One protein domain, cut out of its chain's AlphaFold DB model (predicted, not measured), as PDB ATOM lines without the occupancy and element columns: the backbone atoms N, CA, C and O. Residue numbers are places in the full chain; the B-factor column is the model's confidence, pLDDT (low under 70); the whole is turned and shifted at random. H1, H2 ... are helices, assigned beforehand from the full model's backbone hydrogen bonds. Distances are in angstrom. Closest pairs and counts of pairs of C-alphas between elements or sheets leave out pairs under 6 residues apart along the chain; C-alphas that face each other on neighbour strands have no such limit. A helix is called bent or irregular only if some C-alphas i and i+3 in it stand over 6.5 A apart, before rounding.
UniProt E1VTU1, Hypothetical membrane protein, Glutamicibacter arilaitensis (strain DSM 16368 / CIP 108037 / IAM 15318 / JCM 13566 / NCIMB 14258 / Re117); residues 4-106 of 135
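AT A GLANCE: This is residues 4 to 106 of the 135 residues of the protein "Hypothetical membrane protein" of Glutamicibacter arilaitensis (strain DSM 16368 / CIP 108037 / IAM 15318 / JCM 13566 / NCIMB 14258 / Re117) (UniProt E1VTU1). A long bent helix, H4, crosses over H1 of a helical hairpin made by H1 and H2; its first arm, H4a, packs on H1 and H2, and from the crossing its second arm, H4b, runs away from the hairpin, with residues 92 to 106 sticking out. The short H3 packs on residues 5 to 13 of H1, and the long loop of residues 62 to 74 leads from H3 to H4 with no named element. The printed part has 103 residues, with four named helices in the order H1, H2, H3, H4 and no named strand: the class is all helix. It is only just loose, close to compact, with a radius of gyration of the C-alphas of 15.5 A, and spans 49 by 34 by 22 A.

IN THESE COORDINATES: H4, residues 75 to 103, was assigned as one helix by its hydrogen bonds but is bent: C-alphas 87 and 90 are 7.3 A apart. Its arm H4a, residues 75 to 87, is 18.0 A long and begins with C-alpha 75 at (82.976, 178.886, 31.108). Its arm H4b, residues 90 to 103, is 19.6 A long and ends with C-alpha 103 at (44.390, 173.594, 17.677). H1, residues 4 to 26, is 31.0 A long from C-alpha 4 at (63.001, 176.984, 39.490). H1 is irregular, but only just: C-alphas 17 and 20 are 6.9 A apart, and it has a kink of 31 degrees near residue 20. H2, residues 33 to 52, is 28.6 A long, and H3, residues 57 to 61, is 6.2 A long.

HOW THE PARTS SIT: H4a and H4b stand at a shallow tilt of 33 degrees, only just short of steep. H4a touches H2, with residues 44 to 52 of H2 alone, at a tilt of 37 degrees, only just steep, opposite ways; the closest C-alphas, of Val 52 and Gly 75, are 4.7 A apart. With residues 82 to 87 alone H4a touches residues 10 to 17 of H1, at a steep tilt of 55 degrees, the same way; the closest C-alphas, of Ser 14 and Ser 86, are 4.6 A apart. H4b touches H1 with residue 90 alone, about perpendicular at 78 degrees; the closest C-alphas, of Ser 14 and Ile 90, are 6.1 A apart. H1 is the hub, touching three other helices. H1 and H2 form a hairpin at a shallow tilt of 20 degrees, opposite ways, and the closest C-alphas, of Ala 21 and Ala 36, are 4.5 A apart. H3 touches H1, with C-alphas of Ala 9 and Gly 58 closest at 3.8 A, and H2 and H3 are near each other. H4b is apart from H2 and H3. Every O i to N i+4 pair is within hydrogen-bond range in H2, H3, H4a and H4b, and 17 of 19 are in H1.

THE WHOLE: The two C-alphas farthest apart, of Gln 70 and Ile 106, are 50.5 A apart. Without residues 92 to 106, which stand free, the body has 88 residues and spans 50 by 23 by 17 A. The printed part has no cut; the link from H3 to H4 is long, that from H2 to H3 tight and that from H1 to H2 short. The mean pLDDT of the printed part is 84.5, and residues 29 to 31, residue 69 and residues 103 to 106 of this model are under 70.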
ATOM      1  N   PRO A   4      64.053 176.010  39.792       83.81
ATOM      2  CA  PRO A   4      63.001 176.984  39.490       83.81
ATOM      3  C   PRO A   4      63.546 178.399  39.265       83.81
ATOM      4  O   PRO A   4      63.164 179.070  38.309       83.81
ATOM      5  N   SER A   5      64.495 178.831  40.098       82.69
ATOM      6  CA  SER A   5      65.138 180.145  39.990       82.69
ATOM      7  C   SER A   5      65.983 180.261  38.722       82.69
ATOM      8  O   SER A   5      66.007 181.313  38.093       82.69
ATOM      9  N   ALA A   6      66.648 179.173  38.320       83.00
ATOM     10  CA  ALA A   6      67.415 179.121  37.079       83.00
ATOM     11  C   ALA A   6      66.520 179.273  35.842       83.00
ATOM     12  O   ALA A   6      66.863 180.017  34.928       83.00
ATOM     13  N   ILE A   7      65.359 178.614  35.833       85.94
ATOM     14  CA  ILE A   7      64.372 178.746  34.753       85.94
ATOM     15  C   ILE A   7      63.835 180.179  34.697       85.94
ATOM     16  O   ILE A   7      63.804 180.770  33.621       85.94
ATOM     17  N   ALA A   8      63.470 180.760  35.843       85.81
ATOM     18  CA  ALA A   8      63.000 182.143  35.912       85.81
ATOM     19  C   ALA A   8      64.062 183.134  35.409       85.81
ATOM     20  O   ALA A   8      63.745 184.023  34.624       85.81
ATOM     21  N   ALA A   9      65.327 182.944  35.794       88.00
ATOM     22  CA  ALA A   9      66.440 183.753  35.309       88.00
ATOM     23  C   ALA A   9      66.575 183.680  33.778       88.00
ATOM     24  O   ALA A   9      66.593 184.713  33.114       88.00
ATOM     25  N   ILE A  10      66.589 182.471  33.211       87.44
ATOM     26  CA  ILE A  10      66.673 182.261  31.757       87.44
ATOM     27  C   ILE A  10      65.477 182.897  31.035       87.44
ATOM     28  O   ILE A  10      65.640 183.472  29.961       87.44
ATOM     29  N   PHE A  11      64.282 182.823  31.622       88.69
ATOM     30  CA  PHE A  11      63.083 183.436  31.060       88.69
ATOM     31  C   PHE A  11      63.164 184.968  31.052       88.69
ATOM     32  O   PHE A  11      62.866 185.590  30.036       88.69
ATOM     33  N   VAL A  12      63.633 185.582  32.144       90.00
ATOM     34  CA  VAL A  12      63.878 187.034  32.217       90.00
ATOM     35  C   VAL A  12      64.915 187.466  31.180       90.00
ATOM     36  O   VAL A  12      64.701 188.445  30.467       90.00
ATOM     37  N   ASP A  13      66.005 186.711  31.045       89.56
ATOM     38  CA  ASP A  13      67.021 186.970  30.021       89.56
ATOM     39  C   ASP A  13      66.436 186.857  28.601       89.56
ATOM     40  O   ASP A  13      66.756 187.662  27.727       89.56
ATOM     41  N   SER A  14      65.523 185.910  28.372       90.50
ATOM     42  CA  SER A  14      64.814 185.758  27.096       90.50
ATOM     43  C   SER A  14      63.887 186.937  26.792       90.50
ATOM     44  O   SER A  14      63.857 187.430  25.663       90.50
ATOM     45  N   LEU A  15      63.170 187.446  27.797       91.38
ATOM     46  CA  LEU A  15      62.317 188.628  27.648       91.38
ATOM     47  C   LEU A  15      63.122 189.870  27.261       91.38
ATOM     48  O   LEU A  15      62.676 190.638  26.414       91.38
ATOM     49  N   LEU A  16      64.318 190.050  27.825       89.88
ATOM     50  CA  LEU A  16      65.208 191.163  27.469       89.88
ATOM     51  C   LEU A  16      65.656 191.115  26.003       89.88
ATOM     52  O   LEU A  16      65.810 192.159  25.366       89.88
ATOM     53  N   ILE A  17      65.843 189.911  25.459       91.31
ATOM     54  CA  ILE A  17      66.180 189.714  24.046       91.31
ATOM     55  C   ILE A  17      64.973 190.052  23.163       91.31
ATOM     56  O   ILE A  17      65.107 190.808  22.201       91.31
ATOM     57  N   TRP A  18      63.797 189.510  23.486       91.50
ATOM     58  CA  TRP A  18      62.670 189.487  22.550       91.50
ATOM     59  C   TRP A  18      61.668 190.628  22.693       91.50
ATOM     60  O   TRP A  18      61.108 191.030  21.678       91.50
ATOM     61  N   LEU A  19      61.444 191.195  23.886       90.62
ATOM     62  CA  LEU A  19      60.455 192.271  24.058       90.62
ATOM     63  C   LEU A  19      60.759 193.499  23.185       90.62
ATOM     64  O   LEU A  19      59.859 193.941  22.468       90.62
ATOM     65  N   PRO A  20      61.994 194.041  23.162       89.00
ATOM     66  CA  PRO A  20      62.293 195.190  22.311       89.00
ATOM     67  C   PRO A  20      62.290 194.823  20.824       89.00
ATOM     68  O   PRO A  20      61.852 195.622  20.002       89.00
ATOM     69  N   ALA A  21      62.712 193.601  20.478       89.00
ATOM     70  CA  ALA A  21      62.677 193.108  19.102       89.00
ATOM     71  C   ALA A  21      61.237 193.003  18.573       89.00
ATOM     72  O   ALA A  21      60.954 193.436  17.461       89.00
ATOM     73  N   TRP A  22      60.304 192.492  19.378       88.69
ATOM     74  CA  TRP A  22      58.880 192.488  19.038       88.69
ATOM     75  C   TRP A  22      58.301 193.897  18.964       88.69
ATOM     76  O   TRP A  22      57.505 194.170  18.072       88.69
ATOM     77  N   GLY A  23      58.735 194.807  19.840       86.44
ATOM     78  CA  GLY A  23      58.382 196.220  19.733       86.44
ATOM     79  C   GLY A  23      58.777 196.813  18.377       86.44
ATOM     80  O   GLY A  23      57.934 197.394  17.700       86.44
ATOM     81  N   ALA A  24      60.018 196.593  17.940       86.06
ATOM     82  CA  ALA A  24      60.512 197.083  16.650       86.06
ATOM     83  C   ALA A  24      59.777 196.476  15.437       86.06
ATOM     84  O   ALA A  24      59.575 197.157  14.437       86.06
ATOM     85  N   LEU A  25      59.361 195.208  15.524       85.75
ATOM     86  CA  LEU A  25      58.685 194.513  14.422       85.75
ATOM     87  C   LEU A  25      57.182 194.810  14.333       85.75
ATOM     88  O   LEU A  25      56.630 194.839  13.236       85.75
ATOM     89  N   PHE A  26      56.504 194.978  15.472       84.31
ATOM     90  CA  PHE A  26      55.035 194.998  15.523       84.31
ATOM     91  C   PHE A  26      54.429 196.315  16.015       84.31
ATOM     92  O   PHE A  26      53.249 196.550  15.766       84.31
ATOM     93  N   LEU A  27      55.188 197.155  16.730       81.69
ATOM     94  CA  LEU A  27      54.692 198.438  17.249       81.69
ATOM     95  C   LEU A  27      55.180 199.634  16.430       81.69
ATOM     96  O   LEU A  27      54.530 200.679  16.454       81.69
ATOM     97  N   ASP A  28      56.293 199.494  15.708       73.75
ATOM     98  CA  ASP A  28      56.768 200.528  14.796       73.75
ATOM     99  C   ASP A  28      56.128 200.378  13.408       73.75
ATOM    100  O   ASP A  28      56.116 199.304  12.804       73.75
ATOM    101  N   THR A  29      55.614 201.485  12.876       65.19
ATOM    102  CA  THR A  29      54.989 201.570  11.547       65.19
ATOM    103  C   THR A  29      55.944 201.234  10.397       65.19
ATOM    104  O   THR A  29      55.485 200.909   9.303       65.19
ATOM    105  N   GLY A  30      57.259 201.291  10.638       68.56
ATOM    106  CA  GLY A  30      58.293 200.974   9.652       68.56
ATOM    107  C   GLY A  30      58.671 199.494   9.540       68.56
ATOM    108  O   GLY A  30      59.343 199.148   8.572       68.56
ATOM    109  N   ASN A  31      58.252 198.637  10.486       66.00
ATOM    110  CA  ASN A  31      58.701 197.241  10.618       66.00
ATOM    111  C   ASN A  31      60.219 197.099  10.380       66.00
ATOM    112  O   ASN A  31      60.673 196.565   9.362       66.00
ATOM    113  N   ASP A  32      61.014 197.632  11.311       85.12
ATOM    114  CA  ASP A  32      62.468 197.690  11.166       85.12
ATOM    115  C   ASP A  32      63.120 196.353  11.555       85.12
ATOM    116  O   ASP A  32      63.634 196.133  12.659       85.12
ATOM    117  N   LEU A  33      63.088 195.426  10.598       87.00
ATOM    118  CA  LEU A  33      63.702 194.106  10.711       87.00
ATOM    119  C   LEU A  33      65.216 194.188  10.959       87.00
ATOM    120  O   LEU A  33      65.767 193.336  11.659       87.00
ATOM    121  N   VAL A  34      65.891 195.212  10.430       88.81
ATOM    122  CA  VAL A  34      67.333 195.403  10.636       88.81
ATOM    123  C   VAL A  34      67.605 195.747  12.097       88.81
ATOM    124  O   VAL A  34      68.476 195.130  12.715       88.81
ATOM    125  N   LEU A  35      66.824 196.663  12.673       88.00
ATOM    126  CA  LEU A  35      66.913 197.026  14.085       88.00
ATOM    127  C   LEU A  35      66.634 195.828  15.001       88.00
ATOM    128  O   LEU A  35      67.385 195.594  15.949       88.00
ATOM    129  N   ALA A  36      65.606 195.030  14.698       88.69
ATOM    130  CA  ALA A  36      65.273 193.840  15.479       88.69
ATOM    131  C   ALA A  36      66.409 192.799  15.465       88.69
ATOM    132  O   ALA A  36      66.799 192.289  16.519       88.69
ATOM    133  N   ILE A  37      66.995 192.519  14.294       89.62
ATOM    134  CA  ILE A  37      68.135 191.594  14.168       89.62
ATOM    135  C   ILE A  37      69.362 192.135  14.904       89.62
ATOM    136  O   ILE A  37      70.036 191.378  15.611       89.62
ATOM    137  N   ALA A  38      69.655 193.429  14.756       91.44
ATOM    138  CA  ALA A  38      70.777 194.072  15.430       91.44
ATOM    139  C   ALA A  38      70.625 193.990  16.955       91.44
ATOM    140  O   ALA A  38      71.578 193.627  17.648       91.44
ATOM    141  N   TRP A  39      69.418 194.239  17.468       93.06
ATOM    142  CA  TRP A  39      69.099 194.129  18.889       93.06
ATOM    143  C   TRP A  39      69.300 192.711  19.418       93.06
ATOM    144  O   TRP A  39      70.082 192.504  20.347       93.06
ATOM    145  N   VAL A  40      68.645 191.720  18.801       92.19
ATOM    146  CA  VAL A  40      68.736 190.315  19.231       92.19
ATOM    147  C   VAL A  40      70.187 189.847  19.221       92.19
ATOM    148  O   VAL A  40      70.630 189.191  20.163       92.19
ATOM    149  N   SER A  41      70.951 190.231  18.196       92.06
ATOM    150  CA  SER A  41      72.366 189.877  18.062       92.06
ATOM    151  C   SER A  41      73.218 190.507  19.165       92.06
ATOM    152  O   SER A  41      73.990 189.806  19.822       92.06
ATOM    153  N   LEU A  42      73.055 191.809  19.419       93.38
ATOM    154  CA  LEU A  42      73.802 192.535  20.448       93.38
ATOM    155  C   LEU A  42      73.506 191.973  21.840       93.38
ATOM    156  O   LEU A  42      74.433 191.615  22.571       93.38
ATOM    157  N   VAL A  43      72.225 191.840  22.195       92.00
ATOM    158  CA  VAL A  43      71.824 191.326  23.511       92.00
ATOM    159  C   VAL A  43      72.276 189.877  23.684       92.00
ATOM    160  O   VAL A  43      72.767 189.532  24.754       92.00
ATOM    161  N   SER A  44      72.229 189.047  22.636       89.56
ATOM    162  CA  SER A  44      72.741 187.669  22.695       89.56
ATOM    163  C   SER A  44      74.243 187.610  22.985       89.56
ATOM    164  O   SER A  44      74.676 186.797  23.803       89.56
ATOM    165  N   ILE A  45      75.045 188.485  22.366       92.25
ATOM    166  CA  ILE A  45      76.496 188.562  22.612       92.25
ATOM    167  C   ILE A  45      76.777 188.992  24.057       92.25
ATOM    168  O   ILE A  45      77.603 188.380  24.740       92.25
ATOM    169  N   VAL A  46      76.078 190.023  24.540       91.81
ATOM    170  CA  VAL A  46      76.215 190.510  25.922       91.81
ATOM    171  C   VAL A  46      75.787 189.434  26.919       91.81
ATOM    172  O   VAL A  46      76.480 189.207  27.916       91.81
ATOM    173  N   ASN A  47      74.691 188.731  26.640       90.25
ATOM    174  CA  ASN A  47      74.183 187.677  27.508       90.25
ATOM    175  C   ASN A  47      75.152 186.488  27.561       90.25
ATOM    176  O   ASN A  47      75.487 186.015  28.643       90.25
ATOM    177  N   PHE A  48      75.727 186.088  26.422       89.56
ATOM    178  CA  PHE A  48      76.785 185.076  26.380       89.56
ATOM    179  C   PHE A  48      77.999 185.471  27.223       89.56
ATOM    180  O   PHE A  48      78.455 184.690  28.060       89.56
ATOM    181  N   ALA A  49      78.514 186.691  27.047       90.06
ATOM    182  CA  ALA A  49      79.656 187.182  27.818       90.06
ATOM    183  C   ALA A  49      79.367 187.217  29.328       90.06
ATOM    184  O   ALA A  49      80.250 186.923  30.140       90.06
ATOM    185  N   SER A  50      78.128 187.535  29.699       88.12
ATOM    186  CA  SER A  50      77.660 187.536  31.084       88.12
ATOM    187  C   SER A  50      77.603 186.105  31.628       88.12
ATOM    188  O   SER A  50      78.224 185.808  32.656       88.12
ATOM    189  N   TYR A  51      76.986 185.176  30.890       87.75
ATOM    190  CA  TYR A  51      76.926 183.774  31.281       87.75
ATOM    191  C   TYR A  51      78.303 183.149  31.425       87.75
ATOM    192  O   TYR A  51      78.467 182.365  32.343       87.75
ATOM    193  N   VAL A  52      79.313 183.505  30.620       86.62
ATOM    194  CA  VAL A  52      80.694 183.000  30.801       86.62
ATOM    195  C   VAL A  52      81.219 183.280  32.213       86.62
ATOM    196  O   VAL A  52      81.939 182.448  32.771       86.62
ATOM    197  N   LYS A  53      80.826 184.415  32.803       84.62
ATOM    198  CA  LYS A  53      81.196 184.844  34.159       84.62
ATOM    199  C   LYS A  53      80.273 184.291  35.254       84.62
ATOM    200  O   LYS A  53      80.537 184.527  36.428       84.62
ATOM    201  N   GLY A  54      79.220 183.558  34.894       82.00
ATOM    202  CA  GLY A  54      78.256 182.995  35.846       82.00
ATOM    203  C   GLY A  54      77.175 183.972  36.309       82.00
ATOM    204  O   GLY A  54      76.478 183.699  37.286       82.00
ATOM    205  N   THR A  55      77.020 185.103  35.623       85.06
ATOM    206  CA  THR A  55      76.053 186.153  35.970       85.06
ATOM    207  C   THR A  55      75.206 186.509  34.759       85.06
ATOM    208  O   THR A  55      75.740 186.599  33.665       85.06
ATOM    209  N   SER A  56      73.921 186.775  34.931       88.38
ATOM    210  CA  SER A  56      73.074 187.389  33.901       88.38
ATOM    211  C   SER A  56      72.080 188.336  34.560       88.38
ATOM    212  O   SER A  56      71.973 188.363  35.786       88.38
ATOM    213  N   VAL A  57      71.350 189.127  33.775       86.12
ATOM    214  CA  VAL A  57      70.349 190.045  34.341       86.12
ATOM    215  C   VAL A  57      69.265 189.255  35.073       86.12
ATOM    216  O   VAL A  57      68.907 189.589  36.201       86.12
ATOM    217  N   GLY A  58      68.819 188.146  34.491       83.88
ATOM    218  CA  GLY A  58      67.905 187.204  35.116       83.88
ATOM    219  C   GLY A  58      68.494 186.529  36.349       83.88
ATOM    220  O   GLY A  58      67.788 186.353  37.339       83.88
ATOM    221  N   SER A  59      69.789 186.188  36.347       84.06
ATOM    222  CA  SER A  59      70.442 185.601  37.524       84.06
ATOM    223  C   SER A  59      70.496 186.599  38.683       84.06
ATOM    224  O   SER A  59      70.217 186.233  39.822       84.06
ATOM    225  N   LEU A  60      70.792 187.869  38.387       84.25
ATOM    226  CA  LEU A  60      70.781 188.958  39.360       84.25
ATOM    227  C   LEU A  60      69.367 189.202  39.900       84.25
ATOM    228  O   LEU A  60      69.197 189.312  41.111       84.25
ATOM    229  N   ALA A  61      68.355 189.205  39.028       83.31
ATOM    230  CA  ALA A  61      66.952 189.347  39.420       83.31
ATOM    231  C   ALA A  61      66.459 188.180  40.294       83.31
ATOM    232  O   ALA A  61      65.691 188.384  41.229       83.31
ATOM    233  N   ALA A  62      66.924 186.959  40.020       80.50
ATOM    234  CA  ALA A  62      66.584 185.764  40.789       80.50
ATOM    235  C   ALA A  62      67.471 185.554  42.033       80.50
ATOM    236  O   ALA A  62      67.258 184.589  42.769       80.50
ATOM    237  N   GLY A  63      68.468 186.415  42.272       82.62
ATOM    238  CA  GLY A  63      69.401 186.289  43.398       82.62
ATOM    239  C   GLY A  63      70.299 185.049  43.326       82.62
ATOM    240  O   GLY A  63      70.709 184.529  44.362       82.62
ATOM    241  N   ILE A  64      70.590 184.548  42.121       83.94
ATOM    242  CA  ILE A  64      71.402 183.345  41.896       83.94
ATOM    243  C   ILE A  64      72.637 183.631  41.037       83.94
ATOM    244  O   ILE A  64      72.693 184.577  40.246       83.94
ATOM    245  N   ARG A  65      73.624 182.742  41.148       83.88
ATOM    246  CA  ARG A  65      74.755 182.649  40.224       83.88
ATOM    247  C   ARG A  65      74.739 181.306  39.514       83.88
ATOM    248  O   ARG A  65      74.387 180.285  40.105       83.88
ATOM    249  N   PHE A  66      75.112 181.330  38.241       80.44
ATOM    250  CA  PHE A  66      75.325 180.122  37.460       80.44
ATOM    251  C   PHE A  66      76.727 179.605  37.748       80.44
ATOM    252  O   PHE A  66      77.711 180.272  37.444       80.44
ATOM    253  N   GLU A  67      76.813 178.410  38.320       81.69
ATOM    254  CA  GLU A  67      78.072 177.775  38.701       81.69
ATOM    255  C   GLU A  67      78.054 176.301  38.289       81.69
ATOM    256  O   GLU A  67      77.000 175.659  38.238       81.69
ATOM    257  N   ARG A  68      79.229 175.744  37.984       75.81
ATOM    258  CA  ARG A  68      79.395 174.289  37.822       75.81
ATOM    259  C   ARG A  68      79.356 173.598  39.187       75.81
ATOM    260  O   ARG A  68      79.540 174.238  40.215       75.81
ATOM    261  N   ASN A  69      79.243 172.266  39.192       67.19
ATOM    262  CA  ASN A  69      79.239 171.433  40.409       67.19
ATOM    263  C   ASN A  69      80.434 171.652  41.366       67.19
ATOM    264  O   ASN A  69      80.382 171.195  42.499       67.19
ATOM    265  N   GLN A  70      81.498 172.335  40.931       70.56
ATOM    266  CA  GLN A  70      82.680 172.663  41.737       70.56
ATOM    267  C   GLN A  70      82.729 174.140  42.190       70.56
ATOM    268  O   GLN A  70      83.795 174.618  42.561       70.56
ATOM    269  N   GLY A  71      81.625 174.895  42.095       70.06
ATOM    270  CA  GLY A  71      81.588 176.332  42.431       70.06
ATOM    271  C   GLY A  71      82.379 177.218  41.458       70.06
ATOM    272  O   GLY A  71      82.662 178.379  41.731       70.06
ATOM    273  N   GLN A  72      82.783 176.659  40.315       74.31
ATOM    274  CA  GLN A  72      83.534 177.370  39.288       74.31
ATOM    275  C   GLN A  72      82.597 178.079  38.317       74.31
ATOM    276  O   GLN A  72      81.489 177.605  38.036       74.31
ATOM    277  N   ALA A  73      83.101 179.164  37.729       75.62
ATOM    278  CA  ALA A  73      82.433 179.835  36.631       75.62
ATOM    279  C   ALA A  73      82.099 178.832  35.501       75.62
ATOM    280  O   ALA A  73      82.873 177.916  35.203       75.62
ATOM    281  N   PRO A  74      80.947 178.995  34.841       77.12
ATOM    282  CA  PRO A  74      80.422 178.046  33.863       77.12
ATOM    283  C   PRO A  74      81.307 177.876  32.622       77.12
ATOM    284  O   PRO A  74      81.284 176.812  31.990       77.12
ATOM    285  N   GLY A  75      82.106 178.890  32.280       83.00
ATOM    286  CA  GLY A  75      82.976 178.886  31.108       83.00
ATOM    287  C   GLY A  75      82.200 178.891  29.784       83.00
ATOM    288  O   GLY A  75      80.972 178.873  29.752       83.00
ATOM    289  N   LYS A  76      82.930 178.896  28.662       85.44
ATOM    290  CA  LYS A  76      82.356 179.114  27.319       85.44
ATOM    291  C   LYS A  76      81.298 178.082  26.915       85.44
ATOM    292  O   LYS A  76      80.259 178.464  26.395       85.44
ATOM    293  N   GLY A  77      81.533 176.793  27.172       85.44
ATOM    294  CA  GLY A  77      80.617 175.727  26.742       85.44
ATOM    295  C   GLY A  77      79.252 175.769  27.438       85.44
ATOM    296  O   GLY A  77      78.219 175.693  26.781       85.44
ATOM    297  N   TYR A  78      79.234 175.951  28.761       83.56
ATOM    298  CA  TYR A  78      77.976 176.043  29.509       83.56
ATOM    299  C   TYR A  78      77.274 177.383  29.263       83.56
ATOM    300  O   TYR A  78      76.055 177.422  29.139       83.56
ATOM    301  N   ALA A  79      78.039 178.468  29.104       86.69
ATOM    302  CA  ALA A  79      77.496 179.766  28.720       86.69
ATOM    303  C   ALA A  79      76.827 179.744  27.344       86.69
ATOM    304  O   ALA A  79      75.792 180.378  27.162       86.69
ATOM    305  N   LEU A  80      77.381 178.990  26.392       88.44
ATOM    306  CA  LEU A  80      76.777 178.786  25.081       88.44
ATOM    307  C   LEU A  80      75.410 178.122  25.248       88.44
ATOM    308  O   LEU A  80      74.414 178.673  24.798       88.44
ATOM    309  N   LEU A  81      75.340 177.022  25.999       88.81
ATOM    310  CA  LEU A  81      74.085 176.319  26.272       88.81
ATOM    311  C   LEU A  81      73.037 177.240  26.926       88.81
ATOM    312  O   LEU A  81      71.921 177.329  26.425       88.81
ATOM    313  N   LEU A  82      73.404 177.995  27.966       87.75
ATOM    314  CA  LEU A  82      72.508 178.975  28.599       87.75
ATOM    315  C   LEU A  82      72.048 180.072  27.628       87.75
ATOM    316  O   LEU A  82      70.869 180.419  27.610       87.75
ATOM    317  N   SER A  83      72.951 180.566  26.781       88.25
ATOM    318  CA  SER A  83      72.625 181.571  25.763       88.25
ATOM    319  C   SER A  83      71.609 181.028  24.766       88.25
ATOM    320  O   SER A  83      70.622 181.700  24.488       88.25
ATOM    321  N   PHE A  84      71.789 179.791  24.294       90.00
ATOM    322  CA  PHE A  84      70.822 179.118  23.426       90.00
ATOM    323  C   PHE A  84      69.460 178.958  24.109       90.00
ATOM    324  O   PHE A  84      68.442 179.291  23.504       90.00
ATOM    325  N   LEU A  85      69.415 178.522  25.374       89.38
ATOM    326  CA  LEU A  85      68.145 178.441  26.104       89.38
ATOM    327  C   LEU A  85      67.463 179.811  26.208       89.38
ATOM    328  O   LEU A  85      66.266 179.910  25.949       89.38
ATOM    329  N   SER A  86      68.212 180.866  26.538       89.31
ATOM    330  CA  SER A  86      67.661 182.223  26.629       89.31
ATOM    331  C   SER A  86      67.192 182.758  25.271       89.31
ATOM    332  O   SER A  86      66.156 183.405  25.189       89.31
ATOM    333  N   LEU A  87      67.892 182.442  24.180       91.38
ATOM    334  CA  LEU A  87      67.547 182.922  22.846       91.38
ATOM    335  C   LEU A  87      66.280 182.250  22.308       91.38
ATOM    336  O   LEU A  87      65.458 182.912  21.686       91.38
ATOM    337  N   PHE A  88      66.096 180.952  22.554       89.56
ATOM    338  CA  PHE A  88      64.983 180.196  21.973       89.56
ATOM    339  C   PHE A  88      63.771 180.038  22.899       89.56
ATOM    340  O   PHE A  88      62.712 179.648  22.417       89.56
ATOM    341  N   SER A  89      63.868 180.371  24.192       87.88
ATOM    342  CA  SER A  89      62.766 180.171  25.148       87.88
ATOM    343  C   SER A  89      61.471 180.891  24.746       87.88
ATOM    344  O   SER A  89      60.437 180.231  24.631       87.88
ATOM    345  N   ILE A  90      61.509 182.204  24.501       89.00
ATOM    346  CA  ILE A  90      60.317 182.980  24.117       89.00
ATOM    347  C   ILE A  90      59.764 182.580  22.737       89.00
ATOM    348  O   ILE A  90      58.561 182.337  22.655       89.00
ATOM    349  N   PRO A  91      60.574 182.428  21.668       86.56
ATOM    350  CA  PRO A  91      60.078 181.947  20.377       86.56
ATOM    351  C   PRO A  91      59.410 180.576  20.458       86.56
ATOM    352  O   PRO A  91      58.338 180.383  19.896       86.56
ATOM    353  N   VAL A  92      60.007 179.628  21.188       87.69
ATOM    354  CA  VAL A  92      59.424 178.292  21.371       87.69
ATOM    355  C   VAL A  92      58.100 178.384  22.124       87.69
ATOM    356  O   VAL A  92      57.124 177.763  21.712       87.69
ATOM    357  N   LEU A  93      58.033 179.188  23.188       87.75
ATOM    358  CA  LEU A  93      56.799 179.401  23.942       87.75
ATOM    359  C   LEU A  93      55.708 180.053  23.079       87.75
ATOM    360  O   LEU A  93      54.567 179.599  23.106       87.75
ATOM    361  N   ALA A  94      56.056 181.047  22.261       85.38
ATOM    362  CA  ALA A  94      55.133 181.679  21.323       85.38
ATOM    363  C   ALA A  94      54.594 180.680  20.285       85.38
ATOM    364  O   ALA A  94      53.395 180.661  20.021       85.38
ATOM    365  N   VAL A  95      55.450 179.807  19.744       85.94
ATOM    366  CA  VAL A  95      55.035 178.742  18.814       85.94
ATOM    367  C   VAL A  95      54.113 177.733  19.499       85.94
ATOM    368  O   VAL A  95      53.103 177.354  18.915       85.94
ATOM    369  N   ILE A  96      54.414 177.318  20.732       87.38
ATOM    370  CA  ILE A  96      53.551 176.398  21.494       87.38
ATOM    371  C   ILE A  96      52.170 177.021  21.722       87.38
ATOM    372  O   ILE A  96      51.165 176.360  21.473       87.38
ATOM    373  N   ILE A  97      52.115 178.290  22.140       87.44
ATOM    374  CA  ILE A  97      50.853 179.020  22.331       87.44
ATOM    375  C   ILE A  97      50.091 179.140  21.009       87.44
ATOM    376  O   ILE A  97      48.882 178.942  20.985       87.44
ATOM    377  N   LEU A  98      50.781 179.422  19.902       85.94
ATOM    378  CA  LEU A  98      50.158 179.513  18.584       85.94
ATOM    379  C   LEU A  98      49.561 178.171  18.139       85.94
ATOM    380  O   LEU A  98      48.456 178.146  17.608       85.94
ATOM    381  N   ILE A  99      50.268 177.059  18.365       85.56
ATOM    382  CA  ILE A  99      49.768 175.711  18.063       85.56
ATOM    383  C   ILE A  99      48.538 175.387  18.914       85.56
ATOM    384  O   ILE A  99      47.572 174.848  18.384       85.56
ATOM    385  N   ASP A 100      48.562 175.710  20.208       85.75
ATOM    386  CA  ASP A 100      47.427 175.490  21.114       85.75
ATOM    387  C   ASP A 100      46.208 176.327  20.699       85.75
ATOM    388  O   ASP A 100      45.101 175.806  20.564       85.75
ATOM    389  N   TYR A 101      46.432 177.605  20.382       82.12
ATOM    390  CA  TYR A 101      45.402 178.512  19.885       82.12
ATOM    391  C   TYR A 101      44.777 178.011  18.574       82.12
ATOM    392  O   TYR A 101      43.561 177.885  18.488       82.12
ATOM    393  N   LEU A 102      45.596 177.654  17.577       78.25
ATOM    394  CA  LEU A 102      45.122 177.118  16.292       78.25
ATOM    395  C   LEU A 102      44.484 175.725  16.424       78.25
ATOM    396  O   LEU A 102      43.611 175.361  15.641       78.25
ATOM    397  N   GLY A 103      44.926 174.925  17.397       66.62
ATOM    398  CA  GLY A 103      44.390 173.594  17.677       66.62
ATOM    399  C   GLY A 103      43.014 173.618  18.345       66.62
ATOM    400  O   GLY A 103      42.253 172.664  18.183       66.62
ATOM    401  N   ASN A 104      42.672 174.702  19.044       61.62
ATOM    402  CA  ASN A 104      41.384 174.874  19.724       61.62
ATOM    403  C   ASN A 104      40.199 175.072  18.760       61.62
ATOM    404  O   ASN A 104      39.062 174.783  19.130       61.62
ATOM    405  N   ASP A 105      40.456 175.498  17.520       57.56
ATOM    406  CA  ASP A 105      39.438 175.647  16.468       57.56
ATOM    407  C   ASP A 105      39.115 174.324  15.746       57.56
ATOM    408  O   ASP A 105      38.196 174.248  14.925       57.56
ATOM    409  N   ILE A 106      39.845 173.244  16.049       56.66
ATOM    410  CA  ILE A 106      39.531 171.908  15.546       56.66
ATOM    411  C   ILE A 106      38.469 171.318  16.478       56.66
ATOM    412  O   ILE A 106      38.774 171.064  17.646       56.66
TER     413      ILE A 106